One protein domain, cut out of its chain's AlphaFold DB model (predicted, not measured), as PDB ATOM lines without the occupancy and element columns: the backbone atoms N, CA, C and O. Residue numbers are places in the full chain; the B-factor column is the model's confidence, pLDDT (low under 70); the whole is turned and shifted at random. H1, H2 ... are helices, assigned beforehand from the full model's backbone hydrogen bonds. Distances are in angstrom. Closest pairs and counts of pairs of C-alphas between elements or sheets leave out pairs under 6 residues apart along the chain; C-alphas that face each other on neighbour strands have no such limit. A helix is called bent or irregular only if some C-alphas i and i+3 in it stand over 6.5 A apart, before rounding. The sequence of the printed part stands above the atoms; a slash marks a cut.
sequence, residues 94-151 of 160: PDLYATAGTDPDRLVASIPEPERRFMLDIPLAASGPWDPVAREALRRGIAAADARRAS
ATOM      1  N   PRO A  94       5.026  21.048 -20.951       90.94
ATOM      2  CA  PRO A  94       4.693  20.755 -19.561       90.94
ATOM      3  C   PRO A  94       3.938  21.886 -18.851       90.94
ATOM      4  O   PRO A  94       2.863  21.624 -18.310       90.94
ATOM      5  N   ASP A  95       4.437  23.127 -18.888       93.44
ATOM      6  CA  ASP A  95       3.759  24.261 -18.239       93.44
ATOM      7  C   ASP A  95       2.433  24.619 -18.931       93.44
ATOM      8  O   ASP A  95       1.428  24.895 -18.268       93.44
ATOM      9  N   LEU A  96       2.386  24.535 -20.265       93.56
ATOM     10  CA  LEU A  96       1.172  24.746 -21.056       93.56
ATOM     11  C   LEU A  96       0.056  23.772 -20.655       93.56
ATOM     12  O   LEU A  96      -1.064  24.195 -20.357       93.56
ATOM     13  N   TYR A  97       0.344  22.468 -20.618       91.56
ATOM     14  CA  TYR A  97      -0.648  21.448 -20.269       91.56
ATOM     15  C   TYR A  97      -0.987  21.447 -18.774       91.56
ATOM     16  O   TYR A  97      -2.143  21.214 -18.416       91.56
ATOM     17  N   ALA A  98      -0.028  21.761 -17.897       92.69
ATOM     18  CA  ALA A  98      -0.299  21.965 -16.475       92.69
ATOM     19  C   ALA A  98      -1.245  23.156 -16.251       92.69
ATOM     20  O   ALA A  98      -2.210  23.051 -15.488       92.69
ATOM     21  N   THR A  99      -1.026  24.262 -16.969       95.62
ATOM     22  CA  THR A  99      -1.919  25.426 -16.955       95.62
ATOM     23  C   THR A  99      -3.296  25.052 -17.493       95.62
ATOM     24  O   THR A  99      -4.294  25.356 -16.855       95.62
ATOM     25  N   ALA A 100      -3.382  24.307 -18.598       93.94
ATOM     26  CA  ALA A 100      -4.663  23.848 -19.138       93.94
ATOM     27  C   ALA A 100      -5.493  23.038 -18.120       93.94
ATOM     28  O   ALA A 100      -6.722  23.085 -18.154       93.94
ATOM     29  N   GLY A 101      -4.830  22.297 -17.223       93.88
ATOM     30  CA  GLY A 101      -5.490  21.504 -16.185       93.88
ATOM     31  C   GLY A 101      -5.835  22.265 -14.911       93.88
ATOM     32  O   GLY A 101      -6.825  21.929 -14.263       93.88
ATOM     33  N   THR A 102      -5.040  23.269 -14.542       96.62
ATOM     34  CA  THR A 102      -5.183  23.975 -13.255       96.62
ATOM     35  C   THR A 102      -5.809  25.364 -13.385       96.62
ATOM     36  O   THR A 102      -6.558  25.772 -12.502       96.62
ATOM     37  N   ASP A 103      -5.564  26.060 -14.495       97.38
ATOM     38  CA  ASP A 103      -6.066  27.398 -14.816       97.38
ATOM     39  C   ASP A 103      -6.424  27.497 -16.319       97.38
ATOM     40  O   ASP A 103      -5.723  28.130 -17.123       97.38
ATOM     41  N   PRO A 104      -7.524  26.845 -16.745       97.19
ATOM     42  CA  PRO A 104      -7.957  26.881 -18.138       97.19
ATOM     43  C   PRO A 104      -8.374  28.287 -18.593       97.19
ATOM     44  O   PRO A 104      -8.309  28.564 -19.790       97.19
ATOM     45  N   ASP A 105      -8.763  29.186 -17.680       97.50
ATOM     46  CA  ASP A 105      -9.122  30.571 -18.007       97.50
ATOM     47  C   ASP A 105      -7.909  31.358 -18.529       97.50
ATOM     48  O   ASP A 105      -8.023  32.063 -19.538       97.50
ATOM     49  N   ARG A 106      -6.727  31.184 -17.919       96.69
ATOM     50  CA  ARG A 106      -5.471  31.752 -18.436       96.69
ATOM     51  C   ARG A 106      -5.118  31.215 -19.820       96.69
ATOM     52  O   ARG A 106      -4.669  31.987 -20.673       96.69
ATOM     53  N   LEU A 107      -5.343  29.924 -20.072       96.38
ATOM     54  CA  LEU A 107      -5.107  29.324 -21.387       96.38
ATOM     55  C   LEU A 107      -5.974  29.980 -22.468       96.38
ATOM     56  O   LEU A 107      -5.443  30.510 -23.447       96.38
ATOM     57  N   VAL A 108      -7.299  29.975 -22.289       96.56
ATOM     58  CA  VAL A 108      -8.240  30.509 -23.290       96.56
ATOM     59  C   VAL A 108      -8.122  32.025 -23.460       96.56
ATOM     60  O   VAL A 108      -8.513  32.568 -24.493       96.56
ATOM     61  N   ALA A 109      -7.576  32.722 -22.457       95.62
ATOM     62  CA  ALA A 109      -7.240  34.134 -22.558       95.62
ATOM     63  C   ALA A 109      -6.035  34.407 -23.450       95.62
ATOM     64  O   ALA A 109      -5.991  35.461 -24.083       95.62
ATOM     65  N   SER A 110      -5.088  33.474 -23.487       95.06
ATOM     66  CA  SER A 110      -3.795  33.680 -24.127       95.06
ATOM     67  C   SER A 110      -3.728  33.129 -25.550       95.06
ATOM     68  O   SER A 110      -3.050  33.717 -26.385       95.06
ATOM     69  N   ILE A 111      -4.418  32.022 -25.842       93.88
ATOM     70  CA  ILE A 111      -4.435  31.404 -27.179       93.88
ATOM     71  C   ILE A 111      -5.878  31.400 -27.685       93.88
ATOM     72  O   ILE A 111      -6.711  30.784 -27.023       93.88
ATOM     73  N   PRO A 112      -6.213  32.042 -28.818       92.94
ATOM     74  CA  PRO A 112      -7.560  32.024 -29.396       92.94
ATOM     75  C   PRO A 112      -8.054  30.617 -29.762       92.94
ATOM     76  O   PRO A 112      -7.258  29.734 -30.074       92.94
ATOM     77  N   GLU A 113      -9.377  30.403 -29.778       94.56
ATOM     78  CA  GLU A 113      -9.966  29.072 -30.038       94.56
ATOM     79  C   GLU A 113      -9.496  28.467 -31.368       94.56
ATOM     80  O   GLU A 113      -8.998  27.335 -31.345       94.56
ATOM     81  N   PRO A 114      -9.498  29.220 -32.489       92.88
ATOM     82  CA  PRO A 114      -9.067  28.672 -33.768       92.88
ATOM     83  C   PRO A 114      -7.592  28.257 -33.801       92.88
ATOM     84  O   PRO A 114      -7.208  27.500 -34.690       92.88
ATOM     85  N   GLU A 115      -6.774  28.742 -32.862       92.88
ATOM     86  CA  GLU A 115      -5.342  28.441 -32.755       92.88
ATOM     87  C   GLU A 115      -5.027  27.311 -31.764       92.88
ATOM     88  O   GLU A 115      -3.938  26.756 -31.816       92.88
ATOM     89  N   ARG A 116      -5.971  26.914 -30.900       93.19
ATOM     90  CA  ARG A 116      -5.792  25.800 -29.942       93.19
ATOM     91  C   ARG A 116      -6.736  24.618 -30.170       93.19
ATOM     92  O   ARG A 116      -6.733  23.671 -29.387       93.19
ATOM     93  N   ARG A 117      -7.543  24.655 -31.235       91.88
ATOM     94  CA  ARG A 117      -8.590  23.663 -31.542       91.88
ATOM     95  C   ARG A 117      -8.115  22.207 -31.470       91.88
ATOM     96  O   ARG A 117      -8.854  21.355 -30.989       91.88
ATOM     97  N   PHE A 118      -6.897  21.935 -31.939       91.12
ATOM     98  CA  PHE A 118      -6.313  20.589 -31.984       91.12
ATOM     99  C   PHE A 118      -5.237  20.361 -30.913       91.12
ATOM    100  O   PHE A 118      -4.541  19.351 -30.950       91.12
ATOM    101  N   MET A 119      -5.093  21.272 -29.942       89.94
ATOM    102  CA  MET A 119      -4.036  21.218 -28.919       89.94
ATOM    103  C   MET A 119      -4.034  19.891 -28.150       89.94
ATOM    104  O   MET A 119      -2.985  19.399 -27.764       89.94
ATOM    105  N   LEU A 120      -5.201  19.278 -27.950       90.44
ATOM    106  CA  LEU A 120      -5.322  18.013 -27.230       90.44
ATOM    107  C   LEU A 120      -5.273  16.789 -28.151       90.44
ATOM    108  O   LEU A 120      -5.536  15.691 -27.675       90.44
ATOM    109  N   ASP A 121      -4.988  16.932 -29.449       87.38
ATOM    110  CA  ASP A 121      -5.048  15.821 -30.408       87.38
ATOM    111  C   ASP A 121      -3.744  15.060 -30.600       87.38
ATOM    112  O   ASP A 121      -3.781  13.877 -30.947       87.38
ATOM    113  N   ILE A 122      -2.616  15.685 -30.272       73.75
ATOM    114  CA  ILE A 122      -1.301  15.051 -30.273       73.75
ATOM    115  C   ILE A 122      -0.794  15.010 -28.820       73.75
ATOM    116  O   ILE A 122      -0.895  16.012 -28.112       73.75
ATOM    117  N   PRO A 123      -0.307  13.859 -28.313       69.62
ATOM    118  CA  PRO A 123       0.393  13.799 -27.032       69.62
ATOM    119  C   PRO A 123       1.546  14.777 -26.950       69.62
ATOM    120  O   PRO A 123       2.228  15.029 -27.942       69.62
ATOM    121  N   LEU A 124       1.805  15.267 -25.737       72.00
ATOM    122  CA  LEU A 124       3.112  15.819 -25.431       72.00
ATOM    123  C   LEU A 124       4.146  14.759 -25.836       72.00
ATOM    124  O   LEU A 124       4.050  13.610 -25.408       72.00
ATOM    125  N   ALA A 125       5.104  15.127 -26.689       63.59
ATOM    126  CA  ALA A 125       5.966  14.170 -27.388       63.59
ATOM    127  C   ALA A 125       6.696  13.175 -26.457       63.59
ATOM    128  O   ALA A 125       7.039  12.075 -26.881       63.59
ATOM    129  N   ALA A 126       6.880  13.529 -25.178       61.06
ATOM    130  CA  ALA A 126       7.536  12.712 -24.158       61.06
ATOM    131  C   ALA A 126       6.590  11.997 -23.164       61.06
ATOM    132  O   ALA A 126       7.075  11.272 -22.299       61.06
ATOM    133  N   SER A 127       5.264  12.175 -23.237       60.22
ATOM    134  CA  SER A 127       4.326  11.618 -22.239       60.22
ATOM    135  C   SER A 127       3.803  10.215 -22.560       60.22
ATOM    136  O   SER A 127       3.066   9.645 -21.761       60.22
ATOM    137  N   GLY A 128       4.128   9.659 -23.733       66.44
ATOM    138  CA  GLY A 128       3.428   8.481 -24.251       66.44
ATOM    139  C   GLY A 128       1.978   8.806 -24.651       66.44
ATOM    140  O   GLY A 128       1.622   9.983 -24.762       66.44
ATOM    141  N   PRO A 129       1.128   7.797 -24.920       74.81
ATOM    142  CA  PRO A 129      -0.268   8.037 -25.271       74.81
ATOM    143  C   PRO A 129      -0.991   8.767 -24.132       74.81
ATOM    144  O   PRO A 129      -0.791   8.455 -22.961       74.81
ATOM    145  N   TRP A 130      -1.852   9.727 -24.480       72.56
ATOM    146  CA  TRP A 130      -2.717  10.395 -23.506       72.56
ATOM    147  C   TRP A 130      -3.529   9.369 -22.713       72.56
ATOM    148  O   TRP A 130      -4.184   8.518 -23.319       72.56
ATOM    149  N   ASP A 131      -3.594   9.528 -21.390       85.69
ATOM    150  CA  ASP A 131      -4.694   8.949 -20.621       85.69
ATOM    151  C   ASP A 131      -6.016   9.564 -21.130       85.69
ATOM    152  O   ASP A 131      -6.194  10.789 -21.041       85.69
ATOM    153  N   PRO A 132      -6.948   8.762 -21.681       86.44
ATOM    154  CA  PRO A 132      -8.207   9.272 -22.209       86.44
ATOM    155  C   PRO A 132      -9.026  10.042 -21.168       86.44
ATOM    156  O   PRO A 132      -9.704  11.008 -21.525       86.44
ATOM    157  N   VAL A 133      -8.951   9.649 -19.890       89.06
ATOM    158  CA  VAL A 133      -9.694  10.306 -18.806       89.06
ATOM    159  C   VAL A 133      -9.124  11.696 -18.538       89.06
ATOM    160  O   VAL A 133      -9.880  12.670 -18.519       89.06
ATOM    161  N   ALA A 134      -7.800  11.808 -18.402       88.56
ATOM    162  CA  ALA A 134      -7.120  13.093 -18.259       88.56
ATOM    163  C   ALA A 134      -7.367  14.017 -19.465       88.56
ATOM    164  O   ALA A 134      -7.696  15.192 -19.289       88.56
ATOM    165  N   ARG A 135      -7.291  13.485 -20.694       91.06
ATOM    166  CA  ARG A 135      -7.559  14.247 -21.928       91.06
ATOM    167  C   ARG A 135      -8.954  14.855 -21.932       91.06
ATOM    168  O   ARG A 135      -9.130  16.025 -22.263       91.06
ATOM    169  N   GLU A 136      -9.949  14.058 -21.559       92.69
ATOM    170  CA  GLU A 136     -11.335  14.504 -21.542       92.69
ATOM    171  C   GLU A 136     -11.611  15.492 -20.398       92.69
ATOM    172  O   GLU A 136     -12.388  16.433 -20.562       92.69
ATOM    173  N   ALA A 137     -10.935  15.342 -19.256       92.88
ATOM    174  CA  ALA A 137     -10.986  16.333 -18.186       92.88
ATOM    175  C   ALA A 137     -10.469  17.706 -18.653       92.88
ATOM    176  O   ALA A 137     -11.154  18.708 -18.434       92.88
ATOM    177  N   LEU A 138      -9.335  17.749 -19.365       94.12
ATOM    178  CA  LEU A 138      -8.816  18.992 -19.947       94.12
ATOM    179  C   LEU A 138      -9.787  19.600 -20.962       94.12
ATOM    180  O   LEU A 138     -10.076  20.792 -20.882       94.12
ATOM    181  N   ARG A 139     -10.346  18.792 -21.877       95.12
ATOM    182  CA  ARG A 139     -11.340  19.279 -22.853       95.12
ATOM    183  C   ARG A 139     -12.508  19.983 -22.177       95.12
ATOM    184  O   ARG A 139     -12.861  21.091 -22.574       95.12
ATOM    185  N   ARG A 140     -13.090  19.365 -21.144       96.56
ATOM    186  CA  ARG A 140     -14.209  19.958 -20.396       96.56
ATOM    187  C   ARG A 140     -13.807  21.249 -19.686       96.56
ATOM    188  O   ARG A 140     -14.579  22.204 -19.710       96.56
ATOM    189  N   GLY A 141     -12.620  21.285 -19.077       96.81
ATOM    190  CA  GLY A 141     -12.100  22.479 -18.404       96.81
ATOM    191  C   GLY A 141     -11.964  23.671 -19.353       96.81
ATOM    192  O   GLY A 141     -12.465  24.755 -19.058       96.81
ATOM    193  N   ILE A 142     -11.367  23.440 -20.525       97.19
ATOM    194  CA  ILE A 142     -11.192  24.454 -21.574       97.19
ATOM    195  C   ILE A 142     -12.548  24.922 -22.109       97.19
ATOM    196  O   ILE A 142     -12.804  26.122 -22.149       97.19
ATOM    197  N   ALA A 143     -13.454  23.996 -22.439       96.50
ATOM    198  CA  ALA A 143     -14.782  24.342 -22.942       96.50
ATOM    199  C   ALA A 143     -15.590  25.184 -21.938       96.50
ATOM    200  O   ALA A 143     -16.287  26.125 -22.319       96.50
ATOM    201  N   ALA A 144     -15.479  24.882 -20.640       97.06
ATOM    202  CA  ALA A 144     -16.117  25.679 -19.598       97.06
ATOM    203  C   ALA A 144     -15.515  27.094 -19.498       97.06
ATOM    204  O   ALA A 144     -16.258  28.053 -19.287       97.06
ATOM    205  N   ALA A 145     -14.196  27.234 -19.654       97.31
ATOM    206  CA  ALA A 145     -13.520  28.532 -19.675       97.31
ATOM    207  C   ALA A 145     -13.919  29.374 -20.899       97.31
ATOM    208  O   ALA A 145     -14.200  30.568 -20.778       97.31
ATOM    209  N   ASP A 146     -14.058  28.744 -22.065       96.69
ATOM    210  CA  ASP A 146     -14.586  29.398 -23.263       96.69
ATOM    211  C   ASP A 146     -16.010  29.910 -23.077       96.69
ATOM    212  O   ASP A 146     -16.302  31.064 -23.399       96.69
ATOM    213  N   ALA A 147     -16.893  29.088 -22.503       95.88
ATOM    214  CA  ALA A 147     -18.271  29.487 -22.232       95.88
ATOM    215  C   ALA A 147     -18.345  30.698 -21.287       95.88
ATOM    216  O   ALA A 147     -19.155  31.605 -21.502       95.88
ATOM    217  N   ARG A 148     -17.470  30.755 -20.270       94.75
ATOM    218  CA  ARG A 148     -17.354  31.922 -19.382       94.75
ATOM    219  C   ARG A 148     -16.931  33.178 -20.140       94.75
ATOM    220  O   ARG A 148     -17.521  34.227 -19.915       94.75
ATOM    221  N   ARG A 149     -15.962  33.082 -21.058       90.44
ATOM    222  CA  ARG A 149     -15.499  34.226 -21.871       90.44
ATOM    223  C   ARG A 149     -16.516  34.697 -22.902       90.44
ATOM    224  O   ARG A 149     -16.562  35.885 -23.201       90.44
ATOM    225  N   ALA A 150     -17.304  33.781 -23.455       87.94
ATOM    226  CA  ALA A 150     -18.351  34.109 -24.418       87.94
ATOM    227  C   ALA A 150     -19.590  34.744 -23.759       87.94
ATOM    228  O   ALA A 150     -20.393  35.377 -24.443       87.94
ATOM    229  N   SER A 151     -19.757  34.580 -22.442       78.00
ATOM    230  CA  SER A 151     -20.894  35.127 -21.704       78.00
ATOM    231  C   SER A 151     -20.646  36.600 -21.343       78.00
ATOM    232  O   SER A 151     -19.633  36.904 -20.711       78.00
TER     233      SER A 151
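What this domain is: This is residues 94 to 151 of the 160 residues of an uncharacterized protein of Cellulomonas sp. KH9 (UniProt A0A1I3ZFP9). One long helix, H4, runs along the domain, and two short helices, H1 and H2, pack on it at steep angles, H1 with H4's residues 137 to 142 and H2 with its residues 141 to 146. After H2 comes H3, a small helix of four residues that touches no helix, and from it a long stretch with no named element, residues 117 to 131, folds back to the first residue of H4 by way of a loop round Ala 126, at the far end of the domain from Ser 151. The printed part has 58 residues with four named helices, in the order H1, H2, H3, H4 along the chain, and no named strand; the class is all helix. The whole is compact, with a radius of gyration of the C-alphas of 11.1 A, and elongated in outline, with spans of 36 by 20 by 18 A.

Where its parts are: The longest helix is H4, residues 132 to 150, which measures 26.9 A from first to last C-alpha. Its C-alpha 132 is at (-8.207, 9.272, -22.209) and its C-alpha 150 at (-18.351, 34.109, -24.418), a run mostly along y. H1, residues 94 to 102, opens the printed part with C-alpha 94 at (4.693, 20.755, -19.561) and is 12.2 A long. H2, residues 104 to 110, is 10.0 A long. H3, residues 113 to 116, is 5.3 A long. No helix is bent or irregular.

How they stand to each other: H4 touches H2 with its residues 141 to 146 alone, and there are 10 pairs of C-alphas within 8 A between the two helices. Their closest C-alphas are those of Asp 105 and Ala 145, 5.1 A apart. H2 and H4 run the same way at a steep tilt of 59 degrees. H4 also touches H1, with residues 137 to 142 alone, and here the closest C-alphas are those of Gly 101 and Leu 138, 5.6 A apart. H1 and H4 run the same way at a steep tilt of 68 degrees, only just short of about perpendicular. H1 and H2 touch each other too, with the C-alphas of Ala 100 and Leu 107 the closest at 5.9 A. These two run opposite ways at a steep tilt of 55 degrees. The three pairs of helices that touch are mostly crossed, with none at a shallow tilt. H3 touches no helix: it is apart from H1, and it meets H2 only through their link. H3 and H4 are apart, but only just, with their closest C-alphas 8.2 A from each other. In the backbones of H1, H2 and H4 every pair of O of residue i and N of residue i+4 is within hydrogen-bond range. H3 is too short for such a pair, and its one pair of O of residue i and N of residue i+3 is within range.

The domain as a whole: The two C-alphas farthest apart in the domain are those of Ala 126 and Ser 151, at 36.3 A. The first and last printed C-alphas, those of Pro 94 and Ser 151, are 29.4 A apart. The printed part has no cut. The links from H1 to H2 and from H2 to H3 are tight, with 1 and 2 residues between the helices. The link from H3 to H4 is long, with 15 residues, and its C-alphas lie 6 to 17 A from the mean of all C-alphas. The mean pLDDT of the printed part is 89.3, and the residues under 70 are residue 123 and residues 125 to 128, which belong to that long link.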